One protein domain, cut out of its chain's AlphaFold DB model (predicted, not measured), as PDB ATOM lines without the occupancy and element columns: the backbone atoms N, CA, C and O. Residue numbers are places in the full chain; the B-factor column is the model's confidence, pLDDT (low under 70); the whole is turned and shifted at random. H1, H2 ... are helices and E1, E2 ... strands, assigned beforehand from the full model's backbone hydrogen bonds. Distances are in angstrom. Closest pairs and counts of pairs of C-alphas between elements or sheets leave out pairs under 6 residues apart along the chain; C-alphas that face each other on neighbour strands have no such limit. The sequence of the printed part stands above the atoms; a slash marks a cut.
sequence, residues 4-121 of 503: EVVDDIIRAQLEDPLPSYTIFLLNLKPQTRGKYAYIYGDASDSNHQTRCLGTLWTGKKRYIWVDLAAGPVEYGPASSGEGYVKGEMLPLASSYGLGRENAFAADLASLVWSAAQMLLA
ATOM      1  N   GLU A   4     138.543 127.308 140.565       92.44
ATOM      2  CA  GLU A   4     137.734 126.334 139.834       92.44
ATOM      3  C   GLU A   4     136.394 126.929 139.401       92.44
ATOM      4  O   GLU A   4     135.913 126.637 138.316       92.44
ATOM      5  N   VAL A   5     135.827 127.842 140.199       91.38
ATOM      6  CA  VAL A   5     134.559 128.513 139.874       91.38
ATOM      7  C   VAL A   5     134.649 129.262 138.545       91.38
ATOM      8  O   VAL A   5     133.741 129.177 137.725       91.38
ATOM      9  N   VAL A   6     135.735 130.005 138.331       92.75
ATOM     10  CA  VAL A   6     135.954 130.757 137.088       92.75
ATOM     11  C   VAL A   6     136.409 129.820 135.980       92.75
ATOM     12  O   VAL A   6     135.932 129.922 134.849       92.75
ATOM     13  N   ASP A   7     137.301 128.886 136.310       93.81
ATOM     14  CA  ASP A   7     137.858 127.959 135.335       93.81
ATOM     15  C   ASP A   7     136.788 127.053 134.713       93.81
ATOM     16  O   ASP A   7     136.786 126.858 133.501       93.81
ATOM     17  N   ASP A   8     135.837 126.558 135.504       94.12
ATOM     18  CA  ASP A   8     134.742 125.712 135.028       94.12
ATOM     19  C   ASP A   8     133.768 126.484 134.125       94.12
ATOM     20  O   ASP A   8     133.319 125.945 133.111       94.12
ATOM     21  N   ILE A   9     133.484 127.758 134.434       93.50
ATOM     22  CA  ILE A   9     132.643 128.627 133.591       93.50
ATOM     23  C   ILE A   9     133.299 128.844 132.231       93.50
ATOM     24  O   ILE A   9     132.645 128.676 131.202       93.50
ATOM     25  N   ILE A  10     134.584 129.206 132.219       93.25
ATOM     26  CA  ILE A  10     135.316 129.425 130.971       93.25
ATOM     27  C   ILE A  10     135.383 128.114 130.195       93.25
ATOM     28  O   ILE A  10     135.020 128.087 129.025       93.25
ATOM     29  N   ARG A  11     135.748 127.004 130.847       91.62
ATOM     30  CA  ARG A  11     135.862 125.691 130.202       91.62
ATOM     31  C   ARG A  11     134.561 125.237 129.545       91.62
ATOM     32  O   ARG A  11     134.621 124.648 128.470       91.62
ATOM     33  N   ALA A  12     133.410 125.528 130.151       90.12
ATOM     34  CA  ALA A  12     132.098 125.213 129.590       90.12
ATOM     35  C   ALA A  12     131.760 125.999 128.307       90.12
ATOM     36  O   ALA A  12     130.872 125.591 127.564       90.12
ATOM     37  N   GLN A  13     132.453 127.109 128.042       86.94
ATOM     38  CA  GLN A  13     132.239 127.967 126.870       86.94
ATOM     39  C   GLN A  13     133.259 127.735 125.749       86.94
ATOM     40  O   GLN A  13     133.131 128.327 124.680       86.94
ATOM     41  N   LEU A  14     134.282 126.906 125.980       88.56
ATOM     42  CA  LEU A  14     135.336 126.662 125.000       88.56
ATOM     43  C   LEU A  14     134.948 125.560 124.019       88.56
ATOM     44  O   LEU A  14     134.532 124.469 124.413       88.56
ATOM     45  N   GLU A  15     135.203 125.821 122.742       82.69
ATOM     46  CA  GLU A  15     135.253 124.787 121.713       82.69
ATOM     47  C   GLU A  15     136.438 123.833 121.958       82.69
ATOM     48  O   GLU A  15     137.435 124.182 122.601       82.69
ATOM     49  N   ASP A  16     136.330 122.599 121.462       78.94
ATOM     50  CA  ASP A  16     137.383 121.586 121.557       78.94
ATOM     51  C   ASP A  16     137.585 120.899 120.201       78.94
ATOM     52  O   ASP A  16     136.633 120.293 119.702       78.94
ATOM     53  N   PRO A  17     138.787 120.945 119.596       78.12
ATOM     54  CA  PRO A  17     140.008 121.620 120.054       78.12
ATOM     55  C   PRO A  17     139.992 123.142 119.824       78.12
ATOM     56  O   PRO A  17     139.385 123.632 118.877       78.12
ATOM     57  N   LEU A  18     140.734 123.893 120.648       83.06
ATOM     58  CA  LEU A  18     140.944 125.327 120.418       83.06
ATOM     59  C   LEU A  18     141.951 125.568 119.277       83.06
ATOM     60  O   LEU A  18     143.073 125.047 119.347       83.06
ATOM     61  N   PRO A  19     141.606 126.401 118.274       84.62
ATOM     62  CA  PRO A  19     142.470 126.673 117.124       84.62
ATOM     63  C   PRO A  19     143.606 127.658 117.434       84.62
ATOM     64  O   PRO A  19     144.511 127.820 116.619       84.62
ATOM     65  N   SER A  20     143.567 128.339 118.581       90.75
ATOM     66  CA  SER A  20     144.523 129.374 118.983       90.75
ATOM     67  C   SER A  20     144.702 129.423 120.500       90.75
ATOM     68  O   SER A  20     143.890 128.894 121.263       90.75
ATOM     69  N   TYR A  21     145.772 130.086 120.945       93.50
ATOM     70  CA  TYR A  21     145.905 130.484 122.343       93.50
ATOM     71  C   TYR A  21     144.948 131.636 122.652       93.50
ATOM     72  O   TYR A  21     144.968 132.658 121.968       93.50
ATOM     73  N   THR A  22     144.140 131.489 123.700       94.56
ATOM     74  CA  THR A  22     143.151 132.501 124.103       94.56
ATOM     75  C   THR A  22     143.478 133.067 125.483       94.56
ATOM     76  O   THR A  22     143.617 132.318 126.443       94.56
ATOM     77  N   ILE A  23     143.575 134.391 125.614       95.25
ATOM     78  CA  ILE A  23     143.750 135.055 126.914       95.25
ATOM     79  C   ILE A  23     142.453 135.780 127.266       95.25
ATOM     80  O   ILE A  23     142.081 136.756 126.618       95.25
ATOM     81  N   PHE A  24     141.768 135.307 128.301       95.75
ATOM     82  CA  PHE A  24     140.588 135.950 128.862       95.75
ATOM     83  C   PHE A  24     141.010 137.011 129.869       95.75
ATOM     84  O   PHE A  24     141.667 136.717 130.866       95.75
ATOM     85  N   LEU A  25     140.600 138.248 129.620       94.94
ATOM     86  CA  LEU A  25     140.798 139.365 130.533       94.94
ATOM     87  C   LEU A  25     139.473 139.638 131.235       94.94
ATOM     88  O   LEU A  25     138.514 140.100 130.616       94.94
ATOM     89  N   LEU A  26     139.405 139.297 132.516       93.69
ATOM     90  CA  LEU A  26     138.193 139.419 133.311       93.69
ATOM     91  C   LEU A  26     138.219 140.739 134.080       93.69
ATOM     92  O   LEU A  26     139.252 141.157 134.591       93.69
ATOM     93  N   ASN A  27     137.066 141.389 134.182       90.81
ATOM     94  CA  ASN A  27     136.865 142.542 135.054       90.81
ATOM     95  C   ASN A  27     135.559 142.328 135.816       90.81
ATOM     96  O   ASN A  27     134.494 142.818 135.429       90.81
ATOM     97  N   LEU A  28     135.623 141.476 136.840       88.12
ATOM     98  CA  LEU A  28     134.440 141.119 137.610       88.12
ATOM     99  C   LEU A  28     133.988 142.300 138.474       88.12
ATOM    100  O   LEU A  28     134.785 143.133 138.908       88.12
ATOM    101  N   LYS A  29     132.682 142.362 138.756       82.44
ATOM    102  CA  LYS A  29     132.133 143.403 139.630       82.44
ATOM    103  C   LYS A  29     132.788 143.340 141.021       82.44
ATOM    104  O   LYS A  29     133.084 142.238 141.495       82.44
ATOM    105  N   PRO A  30     132.954 144.493 141.699       70.94
ATOM    106  CA  PRO A  30     133.443 144.531 143.071       70.94
ATOM    107  C   PRO A  30     132.645 143.581 143.969       70.94
ATOM    108  O   PRO A  30     131.412 143.596 143.966       70.94
ATOM    109  N   GLN A  31     133.349 142.741 144.724       74.50
ATOM    110  CA  GLN A  31     132.723 141.786 145.632       74.50
ATOM    111  C   GLN A  31     132.243 142.503 146.900       74.50
ATOM    112  O   GLN A  31     132.888 143.429 147.393       74.50
ATOM    113  N   THR A  32     131.129 142.048 147.477       66.19
ATOM    114  CA  THR A  32     130.504 142.661 148.669       66.19
ATOM    115  C   THR A  32     131.412 142.689 149.904       66.19
ATOM    116  O   THR A  32     131.192 143.496 150.802       66.19
ATOM    117  N   ARG A  33     132.445 141.834 149.951       64.12
ATOM    118  CA  ARG A  33     133.430 141.736 151.045       64.12
ATOM    119  C   ARG A  33     134.744 142.498 150.791       64.12
ATOM    120  O   ARG A  33     135.679 142.347 151.570       64.12
ATOM    121  N   GLY A  34     134.829 143.317 149.741       72.69
ATOM    122  CA  GLY A  34     136.037 144.077 149.404       72.69
ATOM    123  C   GLY A  34     136.987 143.335 148.455       72.69
ATOM    124  O   GLY A  34     136.542 142.631 147.549       72.69
ATOM    125  N   LYS A  35     138.301 143.544 148.633       82.00
ATOM    126  CA  LYS A  35     139.375 142.946 147.814       82.00
ATOM    127  C   LYS A  35     139.351 141.415 147.909       82.00
ATOM    128  O   LYS A  35     139.112 140.863 148.980       82.00
ATOM    129  N   TYR A  36     139.620 140.733 146.801       90.00
ATOM    130  CA  TYR A  36     139.638 139.270 146.727       90.00
ATOM    131  C   TYR A  36     140.761 138.795 145.808       90.00
ATOM    132  O   TYR A  36     141.208 139.534 144.940       90.00
ATOM    133  N   ALA A  37     141.193 137.553 145.988       90.88
ATOM    134  CA  ALA A  37     142.130 136.869 145.106       90.88
ATOM    135  C   ALA A  37     141.815 135.365 145.087       90.88
ATOM    136  O   ALA A  37     140.950 134.887 145.843       90.88
ATOM    137  N   TYR A  38     142.487 134.626 144.210       91.44
ATOM    138  CA  TYR A  38     142.267 133.201 144.010       91.44
ATOM    139  C   TYR A  38     143.217 132.353 144.849       91.44
ATOM    140  O   TYR A  38     144.386 132.689 145.017       91.44
ATOM    141  N   ILE A  39     142.675 131.263 145.385       88.19
ATOM    142  CA  ILE A  39     143.402 130.214 146.101       88.19
ATOM    143  C   ILE A  39     143.493 129.021 145.157       88.19
ATOM    144  O   ILE A  39     142.496 128.697 144.511       88.19
ATOM    145  N   TYR A  40     144.655 128.373 145.119       85.56
ATOM    146  CA  TYR A  40     144.906 127.163 144.341       85.56
ATOM    147  C   TYR A  40     145.067 125.970 145.301       85.56
ATOM    148  O   TYR A  40     145.864 126.055 146.237       85.56
ATOM    149  N   GLY A  41     144.306 124.890 145.095       73.12
ATOM    150  CA  GLY A  41     144.370 123.652 145.891       73.12
ATOM    151  C   GLY A  41     143.290 123.488 146.978       73.12
ATOM    152  O   GLY A  41     142.578 124.430 147.329       73.12
ATOM    153  N   ASP A  42     143.189 122.266 147.521       61.72
ATOM    154  CA  ASP A  42     142.003 121.779 148.251       61.72
ATOM    155  C   ASP A  42     141.993 121.982 149.781       61.72
ATOM    156  O   ASP A  42     140.922 122.029 150.383       61.72
ATOM    157  N   ALA A  43     143.146 122.091 150.456       54.34
ATOM    158  CA  ALA A  43     143.148 122.143 151.934       54.34
ATOM    159  C   ALA A  43     142.699 123.522 152.488       54.34
ATOM    160  O   ALA A  43     142.577 124.490 151.747       54.34
ATOM    161  N   SER A  44     142.459 123.656 153.789       53.16
ATOM    162  CA  SER A  44     142.176 124.951 154.431       53.16
ATOM    163  C   SER A  44     143.470 125.694 154.790       53.16
ATOM    164  O   SER A  44     144.419 125.050 155.236       53.16
ATOM    165  N   ASP A  45     143.500 127.029 154.671       50.97
ATOM    166  CA  ASP A  45     144.576 127.861 155.239       50.97
ATOM    167  C   ASP A  45     144.732 127.526 156.731       50.97
ATOM    168  O   ASP A  45     143.811 127.722 157.525       50.97
ATOM    169  N   SER A  46     145.893 126.998 157.113       56.22
ATOM    170  CA  SER A  46     146.265 126.781 158.511       56.22
ATOM    171  C   SER A  46     147.523 127.586 158.813       56.22
ATOM    172  O   SER A  46     148.304 127.883 157.911       56.22
ATOM    173  N   ASN A  47     147.766 127.914 160.084       53.25
ATOM    174  CA  ASN A  47     148.993 128.615 160.491       53.25
ATOM    175  C   ASN A  47     150.283 127.845 160.138       53.25
ATOM    176  O   ASN A  47     151.366 128.415 160.213       53.25
ATOM    177  N   HIS A  48     150.165 126.573 159.748       55.62
ATOM    178  CA  HIS A  48     151.273 125.699 159.382       55.62
ATOM    179  C   HIS A  48     151.487 125.579 157.865       55.62
ATOM    180  O   HIS A  48     152.440 124.927 157.457       55.62
ATOM    181  N   GLN A  49     150.646 126.183 157.013       64.94
ATOM    182  CA  GLN A  49     150.822 126.144 155.555       64.94
ATOM    183  C   GLN A  49     150.482 127.501 154.932       64.94
ATOM    184  O   GLN A  49     149.315 127.873 154.817       64.94
ATOM    185  N   THR A  50     151.511 128.247 154.523       71.12
ATOM    186  CA  THR A  50     151.342 129.526 153.821       71.12
ATOM    187  C   THR A  50     150.964 129.272 152.367       71.12
ATOM    188  O   THR A  50     151.700 128.595 151.655       71.12
ATOM    189  N   ARG A  51     149.857 129.861 151.902       80.00
ATOM    190  CA  ARG A  51     149.456 129.812 150.492       80.00
ATOM    191  C   ARG A  51     149.585 131.140 149.792       80.00
ATOM    192  O   ARG A  51     149.285 132.207 150.332       80.00
ATOM    193  N   CYS A  52     149.984 131.039 148.537       88.94
ATOM    194  CA  CYS A  52     150.103 132.170 147.649       88.94
ATOM    195  C   CYS A  52     148.764 132.388 146.959       88.94
ATOM    196  O   CYS A  52     148.121 131.456 146.473       88.94
ATOM    197  N   LEU A  53     148.326 133.642 146.977       91.06
ATOM    198  CA  LEU A  53     147.109 134.055 146.304       91.06
ATOM    199  C   LEU A  53     147.508 134.546 144.922       91.06
ATOM    200  O   LEU A  53     148.559 135.164 144.760       91.06
ATOM    201  N   GLY A  54     146.657 134.303 143.938       92.12
ATOM    202  CA  GLY A  54     146.894 134.768 142.579       92.12
ATOM    203  C   GLY A  54     145.662 135.389 141.947       92.12
ATOM    204  O   GLY A  54     144.590 135.483 142.545       92.12
ATOM    205  N   THR A  55     145.848 135.859 140.724       93.50
ATOM    206  CA  THR A  55     144.838 136.584 139.941       93.50
ATOM    207  C   THR A  55     144.611 135.944 138.576       93.50
ATOM    208  O   THR A  55     143.838 136.458 137.774       93.50
ATOM    209  N   LEU A  56     145.287 134.828 138.295       94.75
ATOM    210  CA  LEU A  56     145.302 134.191 136.985       94.75
ATOM    211  C   LEU A  56     145.293 132.671 137.073       94.75
ATOM    212  O   LEU A  56     145.590 132.085 138.113       94.75
ATOM    213  N   TRP A  57     145.004 132.022 135.958       95.31
ATOM    214  CA  TRP A  57     145.103 130.576 135.824       95.31
ATOM    215  C   TRP A  57     145.456 130.210 134.392       95.31
ATOM    216  O   TRP A  57     144.955 130.806 133.439       95.31
ATOM    217  N   THR A  58     146.312 129.204 134.256       95.69
ATOM    218  CA  THR A  58     146.658 128.613 132.963       95.69
ATOM    219  C   THR A  58     145.812 127.362 132.806       95.69
ATOM    220  O   THR A  58     145.875 126.472 133.641       95.69
ATOM    221  N   GLY A  59     144.969 127.296 131.784       93.69
ATOM    222  CA  GLY A  59     144.063 126.170 131.609       93.69
ATOM    223  C   GLY A  59     144.787 124.879 131.234       93.69
ATOM    224  O   GLY A  59     145.911 124.874 130.721       93.69
ATOM    225  N   LYS A  60     144.081 123.751 131.386       91.81
ATOM    226  CA  LYS A  60     144.489 122.508 130.719       91.81
ATOM    227  C   LYS A  60     144.531 122.733 129.214       91.81
ATOM    228  O   LYS A  60     145.553 122.477 128.608       91.81
ATOM    229  N   LYS A  61     143.461 123.252 128.605       91.88
ATOM    230  CA  LYS A  61     143.428 123.628 127.176       91.88
ATOM    231  C   LYS A  61     144.147 124.963 126.940       91.88
ATOM    232  O   LYS A  61     144.511 125.623 127.901       91.88
ATOM    233  N   ARG A  62     144.329 125.352 125.671       93.69
ATOM    234  CA  ARG A  62     145.060 126.548 125.192       93.69
ATOM    235  C   ARG A  62     144.407 127.887 125.555       93.69
ATOM    236  O   ARG A  62     144.189 128.741 124.700       93.69
ATOM    237  N   TYR A  63     144.084 128.082 126.826       95.38
ATOM    238  CA  TYR A  63     143.585 129.341 127.340       95.38
ATOM    239  C   TYR A  63     144.235 129.711 128.666       95.38
ATOM    240  O   TYR A  63     144.672 128.864 129.441       95.38
ATOM    241  N   ILE A  64     144.259 131.008 128.923       96.31
ATOM    242  CA  ILE A  64     144.646 131.614 130.189       96.31
ATOM    243  C   ILE A  64     143.507 132.547 130.562       96.31
ATOM    244  O   ILE A  64     142.925 133.178 129.680       96.31
ATOM    245  N   TRP A  65     143.200 132.682 131.843       96.25
ATOM    246  CA  TRP A  65     142.414 133.819 132.303       96.25
ATOM    247  C   TRP A  65     143.195 134.636 133.317       96.25
ATOM    248  O   TRP A  65     143.932 134.090 134.135       96.25
ATOM    249  N   VAL A  66     143.038 135.953 133.233       95.81
ATOM    250  CA  VAL A  66     143.592 136.926 134.169       95.81
ATOM    251  C   VAL A  66     142.460 137.830 134.621       95.81
ATOM    252  O   VAL A  66     141.792 138.463 133.805       95.81
ATOM    253  N   ASP A  67     142.243 137.887 135.925       94.62
ATOM    254  CA  ASP A  67     141.232 138.730 136.540       94.62
ATOM    255  C   ASP A  67     141.838 140.057 136.991       94.62
ATOM    256  O   ASP A  67     142.574 140.136 137.974       94.62
ATOM    257  N   LEU A  68     141.505 141.113 136.252       92.81
ATOM    258  CA  LEU A  68     141.982 142.478 136.460       92.81
ATOM    259  C   LEU A  68     141.321 143.153 137.670       92.81
ATOM    260  O   LEU A  68     141.740 144.240 138.072       92.81
ATOM    261  N   ALA A  69     140.282 142.546 138.250       91.00
ATOM    262  CA  ALA A  69     139.636 143.020 139.470       91.00
ATOM    263  C   ALA A  69     140.117 142.272 140.727       91.00
ATOM    264  O   ALA A  69     139.871 142.745 141.840       91.00
ATOM    265  N   ALA A  70     140.795 141.130 140.570       91.44
ATOM    266  CA  ALA A  70     141.356 140.359 141.673       91.44
ATOM    267  C   ALA A  70     142.714 140.928 142.111       91.44
ATOM    268  O   ALA A  70     143.567 141.239 141.289       91.44
ATOM    269  N   GLY A  71     142.937 141.033 143.418       89.06
ATOM    270  CA  GLY A  71     144.160 141.547 144.025       89.06
ATOM    271  C   GLY A  71     143.922 142.713 144.998       89.06
ATOM    272  O   GLY A  71     142.785 142.997 145.392       89.06
ATOM    273  N   PRO A  72     144.997 143.400 145.426       89.62
ATOM    274  CA  PRO A  72     146.390 143.144 145.072       89.62
ATOM    275  C   PRO A  72     146.887 141.819 145.663       89.62
ATOM    276  O   PRO A  72     146.416 141.385 146.713       89.62
ATOM    277  N   VAL A  73     147.841 141.200 144.977       91.50
ATOM    278  CA  VAL A  73     148.600 140.042 145.460       91.50
ATOM    279  C   VAL A  73     150.068 140.422 145.547       91.50
ATOM    280  O   VAL A  73     150.521 141.327 144.840       91.50
ATOM    281  N   GLU A  74     150.793 139.755 146.430       92.31
ATOM    282  CA  GLU A  74     152.205 140.024 146.645       92.31
ATOM    283  C   GLU A  74     152.923 138.715 146.948       92.31
ATOM    284  O   GLU A  74     152.535 138.007 147.873       92.31
ATOM    285  N   TYR A  75     153.920 138.349 146.151       93.00
ATOM    286  CA  TYR A  75     154.713 137.143 146.378       93.00
ATOM    287  C   TYR A  75     156.033 137.204 145.614       93.00
ATOM    288  O   TYR A  75     156.146 137.845 144.571       93.00
ATOM    289  N   GLY A  76     157.051 136.521 146.126       92.88
ATOM    290  CA  GLY A  76     158.385 136.535 145.535       92.88
ATOM    291  C   GLY A  76     159.475 136.255 146.565       92.88
ATOM    292  O   GLY A  76     159.168 135.837 147.687       92.88
ATOM    293  N   PRO A  77     160.750 136.466 146.203       91.06
ATOM    294  CA  PRO A  77     161.869 136.355 147.136       91.06
ATOM    295  C   PRO A  77     161.677 137.280 148.346       91.06
ATOM    296  O   PRO A  77     161.248 138.421 148.191       91.06
ATOM    297  N   ALA A  78     161.954 136.783 149.551       84.81
ATOM    298  CA  ALA A  78     161.721 137.513 150.800       84.81
ATOM    299  C   ALA A  78     162.869 138.470 151.167       84.81
ATOM    300  O   ALA A  78     162.632 139.504 151.785       84.81
ATOM    301  N   SER A  79     164.107 138.120 150.814       79.50
ATOM    302  CA  SER A  79     165.322 138.856 151.190       79.50
ATOM    303  C   SER A  79     166.039 139.447 149.976       79.50
ATOM    304  O   SER A  79     166.333 140.640 149.936       79.50
ATOM    305  N   SER A  80     166.334 138.611 148.980       79.69
ATOM    306  CA  SER A  80     167.070 138.972 147.773       79.69
ATOM    307  C   SER A  80     166.645 138.078 146.613       79.69
ATOM    308  O   SER A  80     166.391 136.891 146.799       79.69
ATOM    309  N   GLY A  81     166.559 138.647 145.414       84.38
ATOM    310  CA  GLY A  81     166.212 137.924 144.195       84.38
ATOM    311  C   GLY A  81     165.389 138.771 143.233       84.38
ATOM    312  O   GLY A  81     164.959 139.878 143.554       84.38
ATOM    313  N   GLU A  82     165.175 138.233 142.039       88.94
ATOM    314  CA  GLU A  82     164.407 138.874 140.972       88.94
ATOM    315  C   GLU A  82     162.984 138.306 140.875       88.94
ATOM    316  O   GLU A  82     162.639 137.310 141.513       88.94
ATOM    317  N   GLY A  83     162.145 138.948 140.061       90.25
ATOM    318  CA  GLY A  83     160.812 138.450 139.719       90.25
ATOM    319  C   GLY A  83     159.741 138.643 140.792       90.25
ATOM    320  O   GLY A  83     158.662 138.074 140.646       90.25
ATOM    321  N   TYR A  84     160.018 139.410 141.854       91.94
ATOM    322  CA  TYR A  84     159.032 139.746 142.885       91.94
ATOM    323  C   TYR A  84     157.774 140.353 142.266       91.94
ATOM    324  O   TYR A  84     157.865 141.281 141.466       91.94
ATOM    325  N   VAL A  85     156.606 139.851 142.656       92.75
ATOM    326  CA  VAL A  85     155.310 140.323 142.179       92.75
ATOM    327  C   VAL A  85     154.669 141.167 143.260       92.75
ATOM    328  O   VAL A  85     154.425 140.693 144.367       92.75
ATOM    329  N   LYS A  86     154.339 142.406 142.906       89.56
ATOM    330  CA  LYS A  86     153.554 143.326 143.728       89.56
ATOM    331  C   LYS A  86     152.275 143.698 142.986       89.56
ATOM    332  O   LYS A  86     152.260 143.723 141.758       89.56
ATOM    333  N   GLY A  87     151.217 144.053 143.713       82.12
ATOM    334  CA  GLY A  87     149.916 144.383 143.118       82.12
ATOM    335  C   GLY A  87     149.956 145.451 142.015       82.12
ATOM    336  O   GLY A  87     149.177 145.368 141.076       82.12
ATOM    337  N   GLU A  88     150.887 146.405 142.090       81.75
ATOM    338  CA  GLU A  88     151.092 147.467 141.085       81.75
ATOM    339  C   GLU A  88     151.649 146.946 139.746       81.75
ATOM    340  O   GLU A  88     151.554 147.631 138.736       81.75
ATOM    341  N   MET A  89     152.234 145.745 139.725       82.50
ATOM    342  CA  MET A  89     152.834 145.123 138.532       82.50
ATOM    343  C   MET A  89     151.823 144.331 137.693       82.50
ATOM    344  O   MET A  89     152.168 143.767 136.650       82.50
ATOM    345  N   LEU A  90     150.583 144.240 138.171       86.38
ATOM    346  CA  LEU A  90     149.456 143.676 137.447       86.38
ATOM    347  C   LEU A  90     148.546 144.834 137.022       86.38
ATOM    348  O   LEU A  90     148.335 145.743 137.827       86.38
ATOM    349  N   PRO A  91     147.974 144.811 135.803       89.94
ATOM    350  CA  PRO A  91     147.088 145.868 135.320       89.94
ATOM    351  C   PRO A  91     145.718 145.798 136.018       89.94
ATOM    352  O   PRO A  91     144.696 145.482 135.415       89.94
ATOM    353  N   LEU A  92     145.696 146.067 137.325       86.94
ATOM    354  CA  LEU A  92     144.491 146.067 138.144       86.94
ATOM    355  C   LEU A  92     143.594 147.217 137.703       86.94
ATOM    356  O   LEU A  92     143.984 148.377 137.824       86.94
ATOM    357  N   ALA A  93     142.366 146.921 137.282       82.19
ATOM    358  CA  ALA A  93     141.429 147.923 136.774       82.19
ATOM    359  C   ALA A  93     141.190 149.069 137.777       82.19
ATOM    360  O   ALA A  93     141.011 150.218 137.389       82.19
ATOM    361  N   SER A  94     141.253 148.773 139.080       81.62
ATOM    362  CA  SER A  94     141.109 149.759 140.159       81.62
ATOM    363  C   SER A  94     142.308 150.701 140.343       81.62
ATOM    364  O   SER A  94     142.166 151.724 141.010       81.62
ATOM    365  N   SER A  95     143.474 150.384 139.772       83.94
ATOM    366  CA  SER A  95     144.700 151.189 139.905       83.94
ATOM    367  C   SER A  95     144.790 152.323 138.880       83.94
ATOM    368  O   SER A  95     145.596 153.242 139.042       83.94
ATOM    369  N   TYR A  96     143.946 152.300 137.848       85.06
ATOM    370  CA  TYR A  96     143.914 153.316 136.801       85.06
ATOM    371  C   TYR A  96     142.680 154.199 136.992       85.06
ATOM    372  O   TYR A  96     141.543 153.739 136.939       85.06
ATOM    373  N   GLY A  97     142.909 155.487 137.252       78.56
ATOM    374  CA  GLY A  97     141.848 156.494 137.262       78.56
ATOM    375  C   GLY A  97     141.408 156.891 135.847       78.56
ATOM    376  O   GLY A  97     142.045 156.527 134.857       78.56
ATOM    377  N   LEU A  98     140.344 157.692 135.764       81.44
ATOM    378  CA  LEU A  98     139.884 158.310 134.512       81.44
ATOM    379  C   LEU A  98     141.028 159.090 133.831       81.44
ATOM    380  O   LEU A  98     141.787 159.782 134.515       81.44
ATOM    381  N   GLY A  99     141.152 158.994 132.503       85.31
ATOM    382  CA  GLY A  99     142.191 159.690 131.733       85.31
ATOM    383  C   GLY A  99     143.566 159.004 131.720       85.31
ATOM    384  O   GLY A  99     144.551 159.614 131.304       85.31
ATOM    385  N   ARG A 100     143.669 157.758 132.214       89.31
ATOM    386  CA  ARG A 100     144.898 156.934 132.185       89.31
ATOM    387  C   ARG A 100     144.775 155.701 131.284       89.31
ATOM    388  O   ARG A 100     145.473 154.710 131.490       89.31
ATOM    389  N   GLU A 101     143.918 155.766 130.271       89.94
ATOM    390  CA  GLU A 101     143.618 154.652 129.365       89.94
ATOM    391  C   GLU A 101     144.878 154.154 128.644       89.94
ATOM    392  O   GLU A 101     145.085 152.950 128.523       89.94
ATOM    393  N   ASN A 102     145.768 155.068 128.240       92.62
ATOM    394  CA  ASN A 102     147.026 154.716 127.573       92.62
ATOM    395  C   ASN A 102     147.990 153.947 128.487       92.62
ATOM    396  O   ASN A 102     148.663 153.029 128.026       92.62
ATOM    397  N   ALA A 103     148.055 154.305 129.775       91.25
ATOM    398  CA  ALA A 103     148.892 153.595 130.739       91.25
ATOM    399  C   ALA A 103     148.339 152.186 130.994       91.25
ATOM    400  O   ALA A 103     149.081 151.211 130.923       91.25
ATOM    401  N   PHE A 104     147.019 152.069 131.176       91.12
ATOM    402  CA  PHE A 104     146.357 150.773 131.316       91.12
ATOM    403  C   PHE A 104     146.571 149.880 130.087       91.12
ATOM    404  O   PHE A 104     146.912 148.709 130.224       91.12
ATOM    405  N   ALA A 105     146.422 150.436 128.880       92.50
ATOM    406  CA  ALA A 105     146.657 149.708 127.637       92.50
ATOM    407  C   ALA A 105     148.116 149.241 127.500       92.50
ATOM    408  O   ALA A 105     148.350 148.119 127.053       92.50
ATOM    409  N   ALA A 106     149.088 150.063 127.909       93.81
ATOM    410  CA  ALA A 106     150.502 149.695 127.897       93.81
ATOM    411  C   ALA A 106     150.803 148.537 128.865       93.81
ATOM    412  O   ALA A 106     151.449 147.563 128.474       93.81
ATOM    413  N   ASP A 107     150.281 148.594 130.090       93.19
ATOM    414  CA  ASP A 107     150.486 147.537 131.086       93.19
ATOM    415  C   ASP A 107     149.756 146.242 130.707       93.19
ATOM    416  O   ASP A 107     150.279 145.141 130.899       93.19
ATOM    417  N   LEU A 108     148.584 146.353 130.076       93.88
ATOM    418  CA  LEU A 108     147.867 145.208 129.528       93.88
ATOM    419  C   LEU A 108     148.618 144.560 128.359       93.88
ATOM    420  O   LEU A 108     148.739 143.336 128.305       93.88
ATOM    421  N   ALA A 109     149.160 145.365 127.442       95.31
ATOM    422  CA  ALA A 109     149.995 144.873 126.351       95.31
ATOM    423  C   ALA A 109     151.264 144.189 126.886       95.31
ATOM    424  O   ALA A 109     151.639 143.127 126.394       95.31
ATOM    425  N   SER A 110     151.881 144.748 127.933       93.81
ATOM    426  CA  SER A 110     153.025 144.152 128.632       93.81
ATOM    427  C   SER A 110     152.678 142.802 129.271       93.81
ATOM    428  O   SER A 110     153.432 141.837 129.134       93.81
ATOM    429  N   LEU A 111     151.507 142.688 129.909       94.31
ATOM    430  CA  LEU A 111     151.008 141.423 130.455       94.31
ATOM    431  C   LEU A 111     150.826 140.366 129.354       94.31
ATOM    432  O   LEU A 111     151.307 139.245 129.502       94.31
ATOM    433  N   VAL A 112     150.159 140.721 128.250       95.50
ATOM    434  CA  VAL A 112     149.930 139.813 127.110       95.50
ATOM    435  C   VAL A 112     151.253 139.394 126.465       95.50
ATOM    436  O   VAL A 112     151.441 138.218 126.156       95.50
ATOM    437  N   TRP A 113     152.191 140.328 126.304       94.56
ATOM    438  CA  TRP A 113     153.531 140.044 125.799       94.56
ATOM    439  C   TRP A 113     154.295 139.077 126.709       94.56
ATOM    440  O   TRP A 113     154.842 138.083 126.229       94.56
ATOM    441  N   SER A 114     154.278 139.319 128.023       94.44
ATOM    442  CA  SER A 114     154.912 138.427 128.998       94.44
ATOM    443  C   SER A 114     154.281 137.030 128.965       94.44
ATOM    444  O   SER A 114     155.002 136.036 128.899       94.44
ATOM    445  N   ALA A 115     152.947 136.934 128.882       95.81
ATOM    446  CA  ALA A 115     152.247 135.656 128.733       95.81
ATOM    447  C   ALA A 115     152.716 134.907 127.480       95.81
ATOM    448  O   ALA A 115     153.006 133.710 127.535       95.81
ATOM    449  N   ALA A 116     152.835 135.615 126.353       94.94
ATOM    450  CA  ALA A 116     153.279 135.031 125.096       94.94
ATOM    451  C   ALA A 116     154.694 134.441 125.198       94.94
ATOM    452  O   ALA A 116     154.925 133.318 124.747       94.94
ATOM    453  N   GLN A 117     155.620 135.163 125.833       93.81
ATOM    454  CA  GLN A 117     157.003 134.717 126.009       93.81
ATOM    455  C   GLN A 117     157.162 133.588 127.031       93.81
ATOM    456  O   GLN A 117     158.032 132.741 126.857       93.81
ATOM    457  N   MET A 118     156.364 133.588 128.096       95.06
ATOM    458  CA  MET A 118     156.538 132.681 129.237       95.06
ATOM    459  C   MET A 118     155.705 131.405 129.114       95.06
ATOM    460  O   MET A 118     156.151 130.337 129.527       95.06
ATOM    461  N   LEU A 119     154.505 131.497 128.531       95.75
ATOM    462  CA  LEU A 119     153.545 130.393 128.501       95.75
ATOM    463  C   LEU A 119     153.279 129.841 127.098       95.75
ATOM    464  O   LEU A 119     153.205 128.623 126.938       95.75
ATOM    465  N   LEU A 120     153.123 130.703 126.088       94.25
ATOM    466  CA  LEU A 120     152.698 130.282 124.741       94.25
ATOM    467  C   LEU A 120     153.878 129.790 123.895       94.25
ATOM    468  O   LEU A 120     153.762 128.812 123.154       94.25
ATOM    469  N   ALA A 121     155.012 130.485 123.982       92.88
ATOM    470  CA  ALA A 121     156.229 130.168 123.247       92.88
ATOM    471  C   ALA A 121     157.474 130.282 124.147       92.88
ATOM    472  O   ALA A 121     158.384 131.049 123.819       92.88
TER     473      ALA A 121
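This is residues 4 to 121 of the 503 residues of the protein "Predicted protein" of Physcomitrium patens (UniProt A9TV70). What shows first? There is little regular structure: helices H1 and H2 cover opposite faces of a small sheet, E1 E3 E2, and E4 lies away from it among long loops. What is the make-up? Of 118 printed residues, only 46 are in named elements, H1 E1 E2 E3 E4 H2 along the chain; sheet and class are mixed. How large is it? It is compact, with a radius of gyration of the C-alphas of 15.5 A, spanning 43 by 40 by 35 A.

Where are the helices? H1, residues 4 to 13, is on the sheet at a height of 10.0 A; H2, residues 101 to 120, is on the opposite face at 10.2 A. Every O i to N i+4 pair is within hydrogen-bond range in H2, 4 of 6 in H1. How do strands pair? E1, residues 22 to 26, is parallel to E3, residues 63 to 67, with N 24 and O 64 within hydrogen-bond range at 2.8 A. E2, residues 56 to 58, forms an antiparallel hairpin with E3, with N 57 and O 65 at 3.0 A; E4, residues 75 to 77, pairs with no named strand.

Where does H1 begin? C-alpha 4 is at (137.734, 126.334, 139.834). Where does H2 end? It is 26.4 A long and ends at C-alpha 120, (152.698, 130.282, 124.741).

Which links are long? E1 to E2 and E4 to H2. Any cut or low confidence? The printed part has no cut; residues 32 to 33 and 42 to 49 are under 70.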